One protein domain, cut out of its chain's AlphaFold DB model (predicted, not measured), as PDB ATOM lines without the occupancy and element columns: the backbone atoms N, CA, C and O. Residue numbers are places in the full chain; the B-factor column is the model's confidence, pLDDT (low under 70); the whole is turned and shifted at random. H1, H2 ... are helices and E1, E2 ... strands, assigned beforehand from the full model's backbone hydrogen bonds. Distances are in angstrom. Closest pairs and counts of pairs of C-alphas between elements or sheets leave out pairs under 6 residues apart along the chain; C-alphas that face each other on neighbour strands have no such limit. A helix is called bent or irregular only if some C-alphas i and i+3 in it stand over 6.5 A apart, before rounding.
ATOM      1  N   GLY A 379      24.677 -20.753 -12.898       62.59
ATOM      2  CA  GLY A 379      24.557 -19.533 -12.086       62.59
ATOM      3  C   GLY A 379      24.704 -18.207 -12.844       62.59
ATOM      4  O   GLY A 379      24.350 -17.172 -12.281       62.59
ATOM      5  N   ILE A 380      25.156 -18.221 -14.105       64.50
ATOM      6  CA  ILE A 380      25.203 -17.029 -14.969       64.50
ATOM      7  C   ILE A 380      24.362 -17.283 -16.217       64.50
ATOM      8  O   ILE A 380      24.656 -18.198 -16.988       64.50
ATOM      9  N   LYS A 381      23.358 -16.440 -16.456       65.00
ATOM     10  CA  LYS A 381      22.686 -16.334 -17.754       65.00
ATOM     11  C   LYS A 381      23.229 -15.124 -18.507       65.00
ATOM     12  O   LYS A 381      23.536 -14.096 -17.909       65.00
ATOM     13  N   VAL A 382      23.302 -15.239 -19.827       64.69
ATOM     14  CA  VAL A 382      23.593 -14.117 -20.724       64.69
ATOM     15  C   VAL A 382      22.408 -13.996 -21.675       64.69
ATOM     16  O   VAL A 382      22.017 -14.987 -22.297       64.69
ATOM     17  N   ALA A 383      21.794 -12.820 -21.719       62.12
ATOM     18  CA  ALA A 383      20.669 -12.513 -22.588       62.12
ATOM     19  C   ALA A 383      21.138 -12.219 -24.027       62.12
ATOM     20  O   ALA A 383      22.329 -12.060 -24.298       62.12
ATOM     21  N   ALA A 384      20.198 -12.189 -24.975       55.19
ATOM     22  CA  ALA A 384      20.497 -12.077 -26.408       55.19
ATOM     23  C   ALA A 384      21.077 -10.709 -26.833       55.19
ATOM     24  O   ALA A 384      21.617 -10.589 -27.930       55.19
ATOM     25  N   ASP A 385      20.978  -9.702 -25.967       64.62
ATOM     26  CA  ASP A 385      21.580  -8.367 -26.074       64.62
ATOM     27  C   ASP A 385      22.982  -8.276 -25.433       64.62
ATOM     28  O   ASP A 385      23.638  -7.240 -25.520       64.62
ATOM     29  N   GLY A 386      23.453  -9.352 -24.790       61.31
ATOM     30  CA  GLY A 386      24.704  -9.392 -24.032       61.31
ATOM     31  C   GLY A 386      24.576  -9.015 -22.551       61.31
ATOM     32  O   GLY A 386      25.584  -9.050 -21.844       61.31
ATOM     33  N   ALA A 387      23.378  -8.693 -22.045       61.41
ATOM     34  CA  ALA A 387      23.180  -8.420 -20.623       61.41
ATOM     35  C   ALA A 387      23.398  -9.689 -19.773       61.41
ATOM     36  O   ALA A 387      22.965 -10.785 -20.136       61.41
ATOM     37  N   VAL A 388      24.068  -9.550 -18.626       71.31
ATOM     38  CA  VAL A 388      24.465 -10.680 -17.769       71.31
ATOM     39  C   VAL A 388      23.589 -10.740 -16.514       71.31
ATOM     40  O   VAL A 388      23.733  -9.923 -15.607       71.31
ATOM     41  N   ASP A 389      22.702 -11.736 -16.451       69.56
ATOM     42  CA  ASP A 389      21.881 -12.074 -15.279       69.56
ATOM     43  C   ASP A 389      22.647 -13.080 -14.402       69.56
ATOM     44  O   ASP A 389      22.717 -14.280 -14.693       69.56
ATOM     45  N   VAL A 390      23.271 -12.574 -13.335       70.56
ATOM     46  CA  VAL A 390      23.920 -13.392 -12.301       70.56
ATOM     47  C   VAL A 390      22.890 -13.700 -11.223       70.56
ATOM     48  O   VAL A 390      22.446 -12.796 -10.515       70.56
ATOM     49  N   ASN A 391      22.536 -14.976 -11.044       66.94
ATOM     50  CA  ASN A 391      21.569 -15.348 -10.014       66.94
ATOM     51  C   ASN A 391      22.198 -15.235  -8.615       66.94
ATOM     52  O   ASN A 391      22.909 -16.135  -8.162       66.94
ATOM     53  N   THR A 392      21.913 -14.129  -7.931       67.12
ATOM     54  CA  THR A 392      22.387 -13.826  -6.573       67.12
ATOM     55  C   THR A 392      21.526 -14.432  -5.463       67.12
ATOM     56  O   THR A 392      21.864 -14.264  -4.293       67.12
ATOM     57  N   GLN A 393      20.442 -15.153  -5.776       78.56
ATOM     58  CA  GLN A 393      19.673 -15.873  -4.755       78.56
ATOM     59  C   GLN A 393      20.425 -17.136  -4.317       78.56
ATOM     60  O   GLN A 393      20.718 -18.014  -5.131       78.56
ATOM     61  N   PHE A 394      20.713 -17.242  -3.019       82.12
ATOM     62  CA  PHE A 394      21.394 -18.385  -2.417       82.12
ATOM     63  C   PHE A 394      20.764 -18.789  -1.080       82.12
ATOM     64  O   PHE A 394      20.169 -17.972  -0.380       82.12
ATOM     65  N   THR A 395      20.975 -20.047  -0.699       83.12
ATOM     66  CA  THR A 395      20.695 -20.565   0.647       83.12
ATOM     67  C   THR A 395      22.020 -20.714   1.393       83.12
ATOM     68  O   THR A 395      23.014 -21.131   0.797       83.12
ATOM     69  N   GLN A 396      22.067 -20.381   2.686       85.94
ATOM     70  CA  GLN A 396      23.270 -20.595   3.501       85.94
ATOM     71  C   GLN A 396      23.639 -22.089   3.550       85.94
ATOM     72  O   GLN A 396      22.767 -22.946   3.695       85.94
ATOM     73  N   ALA A 397      24.932 -22.404   3.444       83.69
ATOM     74  CA  ALA A 397      25.420 -23.776   3.555       83.69
ATOM     75  C   ALA A 397      25.217 -24.332   4.976       83.69
ATOM     76  O   ALA A 397      25.409 -23.630   5.968       83.69
ATOM     77  N   THR A 398      24.872 -25.614   5.087       82.62
ATOM     78  CA  THR A 398      24.630 -26.287   6.378       82.62
ATOM     79  C   THR A 398      25.898 -26.504   7.208       82.62
ATOM     80  O   THR A 398      25.808 -26.647   8.425       82.62
ATOM     81  N   ALA A 399      27.074 -26.499   6.576       79.50
ATOM     82  CA  ALA A 399      28.375 -26.681   7.212       79.50
ATOM     83  C   ALA A 399      29.429 -25.734   6.611       79.50
ATOM     84  O   ALA A 399      29.264 -25.224   5.499       79.50
ATOM     85  N   LEU A 400      30.529 -25.524   7.340       85.19
ATOM     86  CA  LEU A 400      31.720 -24.866   6.804       85.19
ATOM     87  C   LEU A 400      32.380 -25.763   5.752       85.19
ATOM     88  O   LEU A 400      32.629 -26.940   6.004       85.19
ATOM     89  N   ALA A 401      32.675 -25.200   4.582       85.62
ATOM     90  CA  ALA A 401      33.333 -25.898   3.486       85.62
ATOM     91  C   ALA A 401      34.148 -24.919   2.633       85.62
ATOM     92  O   ALA A 401      33.737 -23.775   2.428       85.62
ATOM     93  N   ASN A 402      35.273 -25.389   2.095       86.75
ATOM     94  CA  ASN A 402      36.112 -24.608   1.187       86.75
ATOM     95  C   ASN A 402      35.380 -24.318  -0.134       86.75
ATOM     96  O   ASN A 402      34.567 -25.122  -0.596       86.75
ATOM     97  N   ILE A 403      35.699 -23.181  -0.753       90.44
ATOM     98  CA  ILE A 403      35.258 -22.827  -2.109       90.44
ATOM     99  C   ILE A 403      36.066 -23.660  -3.111       90.44
ATOM    100  O   ILE A 403      37.289 -23.734  -2.990       90.44
ATOM    101  N   ILE A 404      35.401 -24.278  -4.089       84.25
ATOM    102  CA  ILE A 404      36.042 -25.113  -5.116       84.25
ATOM    103  C   ILE A 404      35.833 -24.470  -6.495       84.25
ATOM    104  O   ILE A 404      34.778 -23.906  -6.792       84.25
ATOM    105  N   ALA A 405      36.855 -24.530  -7.352       78.00
ATOM    106  CA  ALA A 405      36.781 -23.981  -8.702       78.00
ATOM    107  C   ALA A 405      35.708 -24.701  -9.542       78.00
ATOM    108  O   ALA A 405      35.667 -25.929  -9.586       78.00
ATOM    109  N   GLY A 406      34.855 -23.931 -10.223       75.56
ATOM    110  CA  GLY A 406      33.753 -24.454 -11.042       75.56
ATOM    111  C   GLY A 406      32.423 -24.657 -10.304       75.56
ATOM    112  O   GLY A 406      31.442 -25.031 -10.943       75.56
ATOM    113  N   GLU A 407      32.346 -24.386  -8.997       80.44
ATOM    114  CA  GLU A 407      31.069 -24.384  -8.273       80.44
ATOM    115  C   GLU A 407      30.143 -23.242  -8.725       80.44
ATOM    116  O   GLU A 407      30.584 -22.143  -9.064       80.44
ATOM    117  N   ALA A 408      28.830 -23.491  -8.685       81.31
ATOM    118  CA  ALA A 408      27.827 -22.479  -8.998       81.31
ATOM    119  C   ALA A 408      27.879 -21.313  -7.996       81.31
ATOM    120  O   ALA A 408      27.966 -21.534  -6.786       81.31
ATOM    121  N   ILE A 409      27.750 -20.072  -8.480       80.75
ATOM    122  CA  ILE A 409      27.927 -18.849  -7.668       80.75
ATOM    123  C   ILE A 409      27.040 -18.843  -6.412       80.75
ATOM    124  O   ILE A 409      27.511 -18.485  -5.337       80.75
ATOM    125  N   ALA A 410      25.795 -19.320  -6.501       81.94
ATOM    126  CA  ALA A 410      24.907 -19.438  -5.343       81.94
ATOM    127  C   ALA A 410      25.439 -20.400  -4.254       81.94
ATOM    128  O   ALA A 410      25.271 -20.135  -3.066       81.94
ATOM    129  N   VAL A 411      26.134 -21.483  -4.622       83.44
ATOM    130  CA  VAL A 411      26.774 -22.405  -3.660       83.44
ATOM    131  C   VAL A 411      27.975 -21.733  -2.995       83.44
ATOM    132  O   VAL A 411      28.141 -21.831  -1.778       83.44
ATOM    133  N   VAL A 412      28.774 -20.991  -3.768       87.00
ATOM    134  CA  VAL A 412      29.909 -20.209  -3.252       87.00
ATOM    135  C   VAL A 412      29.426 -19.148  -2.256       87.00
ATOM    136  O   VAL A 412      29.940 -19.080  -1.139       87.00
ATOM    137  N   LEU A 413      28.384 -18.383  -2.600       87.19
ATOM    138  CA  LEU A 413      27.756 -17.403  -1.705       87.19
ATOM    139  C   LEU A 413      27.154 -18.062  -0.453       87.19
ATOM    140  O   LEU A 413      27.327 -17.545   0.651       87.19
ATOM    141  N   GLY A 414      26.530 -19.235  -0.588       88.62
ATOM    142  CA  GLY A 414      26.022 -20.021   0.541       88.62
ATOM    143  C   GLY A 414      27.115 -20.456   1.525       88.62
ATOM    144  O   GLY A 414      26.924 -20.347   2.740       88.62
ATOM    145  N   LYS A 415      28.282 -20.885   1.021       91.00
ATOM    146  CA  LYS A 415      29.467 -21.211   1.837       91.00
ATOM    147  C   LYS A 415      30.064 -19.972   2.505       91.00
ATOM    148  O   LYS A 415      30.310 -20.002   3.707       91.00
ATOM    149  N   VAL A 416      30.239 -18.876   1.761       89.44
ATOM    150  CA  VAL A 416      30.732 -17.591   2.298       89.44
ATOM    151  C   VAL A 416      29.799 -17.064   3.392       89.44
ATOM    152  O   VAL A 416      30.270 -16.647   4.447       89.44
ATOM    153  N   SER A 417      28.481 -17.168   3.202       86.44
ATOM    154  CA  SER A 417      27.489 -16.826   4.224       86.44
ATOM    155  C   SER A 417      27.659 -17.660   5.495       86.44
ATOM    156  O   SER A 417      27.634 -17.090   6.585       86.44
ATOM    157  N   LYS A 418      27.891 -18.980   5.388       87.88
ATOM    158  CA  LYS A 418      28.117 -19.816   6.578       87.88
ATOM    159  C   LYS A 418      29.461 -19.528   7.250       87.88
ATOM    160  O   LYS A 418      29.517 -19.501   8.476       87.88
ATOM    161  N   ALA A 419      30.510 -19.247   6.475       85.56
ATOM    162  CA  ALA A 419      31.806 -18.818   7.000       85.56
ATOM    163  C   ALA A 419      31.676 -17.528   7.822       85.56
ATOM    164  O   ALA A 419      32.047 -17.516   8.993       85.56
ATOM    165  N   ILE A 420      31.051 -16.487   7.262       83.25
ATOM    166  CA  ILE A 420      30.767 -15.232   7.978       83.25
ATOM    167  C   ILE A 420      29.904 -15.501   9.217       83.25
ATOM    168  O   ILE A 420      30.215 -14.993  10.294       83.25
ATOM    169  N   ALA A 421      28.863 -16.333   9.101       79.44
ATOM    170  CA  ALA A 421      27.984 -16.650  10.221       79.44
ATOM    171  C   ALA A 421      28.727 -17.333  11.380       79.44
ATOM    172  O   ALA A 421      28.527 -16.943  12.525       79.44
ATOM    173  N   THR A 422      29.622 -18.289  11.123       75.50
ATOM    174  CA  THR A 422      30.400 -18.924  12.197       75.50
ATOM    175  C   THR A 422      31.530 -18.023  12.709       75.50
ATOM    176  O   THR A 422      31.701 -17.923  13.921       75.50
ATOM    177  N   THR A 423      32.248 -17.287  11.850       76.50
ATOM    178  CA  THR A 423      33.315 -16.355  12.278       76.50
ATOM    179  C   THR A 423      32.784 -15.187  13.115       76.50
ATOM    180  O   THR A 423      33.421 -14.796  14.089       76.50
ATOM    181  N   MET A 424      31.607 -14.649  12.784       67.25
ATOM    182  CA  MET A 424      30.929 -13.616  13.583       67.25
ATOM    183  C   MET A 424      30.019 -14.207  14.677       67.25
ATOM    184  O   MET A 424      29.353 -13.459  15.392       67.25
ATOM    185  N   ASN A 425      29.985 -15.538  14.814       68.88
ATOM    186  CA  ASN A 425      29.174 -16.286  15.776       68.88
ATOM    187  C   ASN A 425      27.664 -15.923  15.728       68.88
ATOM    188  O   ASN A 425      26.994 -15.871  16.761       68.88
ATOM    189  N   LEU A 426      27.151 -15.664  14.518       68.19
ATOM    190  CA  LEU A 426      25.804 -15.185  14.172       68.19
ATOM    191  C   LEU A 426      24.734 -16.287  14.024       68.19
ATOM    192  O   LEU A 426      23.612 -15.990  13.613       68.19
ATOM    193  N   ASP A 427      25.039 -17.540  14.370       66.81
ATOM    194  CA  ASP A 427      24.013 -18.581  14.526       66.81
ATOM    195  C   ASP A 427      22.915 -18.105  15.506       66.81
ATOM    196  O   ASP A 427      23.201 -17.332  16.423       66.81
TER     197      ASP A 427
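What this domain is: This is residues 379 to 427 of the 589 residues of an uncharacterized protein of Clostridium symbiosum (UniProt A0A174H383). A small hairpin of two short strands, E1 and E2, makes one end of a rod, and a single helix, H1, makes the other part of its length. Between them a long loop, residues 391 to 408, runs out beside H1 and then folds back to the residue where the helix begins. The printed part has 49 residues, with two named strands and one named helix in the order E1, E2, H1; the sheet has the order E1 - E2 and is antiparallel. The class is mixed, helices and strands, though under half of the residues are in named elements. The whole is loose, with a radius of gyration of the C-alphas of 13.2 A, and the C-alphas span 43 by 20 by 13 A.

Where its parts are: The printed part begins at Gly 379. E1 is residues 380 to 382, beginning at C-alpha 380 at (25.203, -17.029, -14.969), and it measures 6.6 A from first to last C-alpha. E2 is residues 388 to 390, 6.1 A long, and ends at C-alpha 390 at (23.920, -13.392, -12.301). H1 is residues 409 to 423, 20.8 A from C-alpha 409 at (27.927, -18.849, -7.668) to C-alpha 423 at (33.315, -16.355, 12.278). H1 is neither bent nor irregular.

How they stand to each other: E1 and E2 are antiparallel neighbours and form a hairpin, with an angle of 161 degrees between their N-to-C directions. The C-alphas of Ile 380 and Val 390 face each other at 4.7 A, those of Lys 381 and Asp 389 at 5.0 A, and those of Val 382 and Val 388 at 4.6 A. N 381 and O 389 are within hydrogen-bond range at 2.9 A, and so are N 389 and O 381, also at 2.9 A. E1 and H1 are apart, but only just: their closest C-alphas are 8.0 A from each other. In H1 every O i to N i+4 pair is within hydrogen-bond range.

The domain as a whole: The outline is a rod; the two C-alphas farthest apart, those of Ala 384 and Asn 425, are 43.3 A from each other. The C-alphas of Gly 379 and Asp 427, the first and last printed residues, are 26.6 A apart. The printed part has no cut. The link from E1 to E2, with 5 residues, is tight; the link from E2 to H1, with 18 residues, is long, and its C-alphas lie 6 to 14 A from the mean of all C-alphas. The mean pLDDT of the printed part is 76.8. The model's confidence is under 70 at 16 residues: 379 to 387, 389, 391 to 392 and 424 to 427.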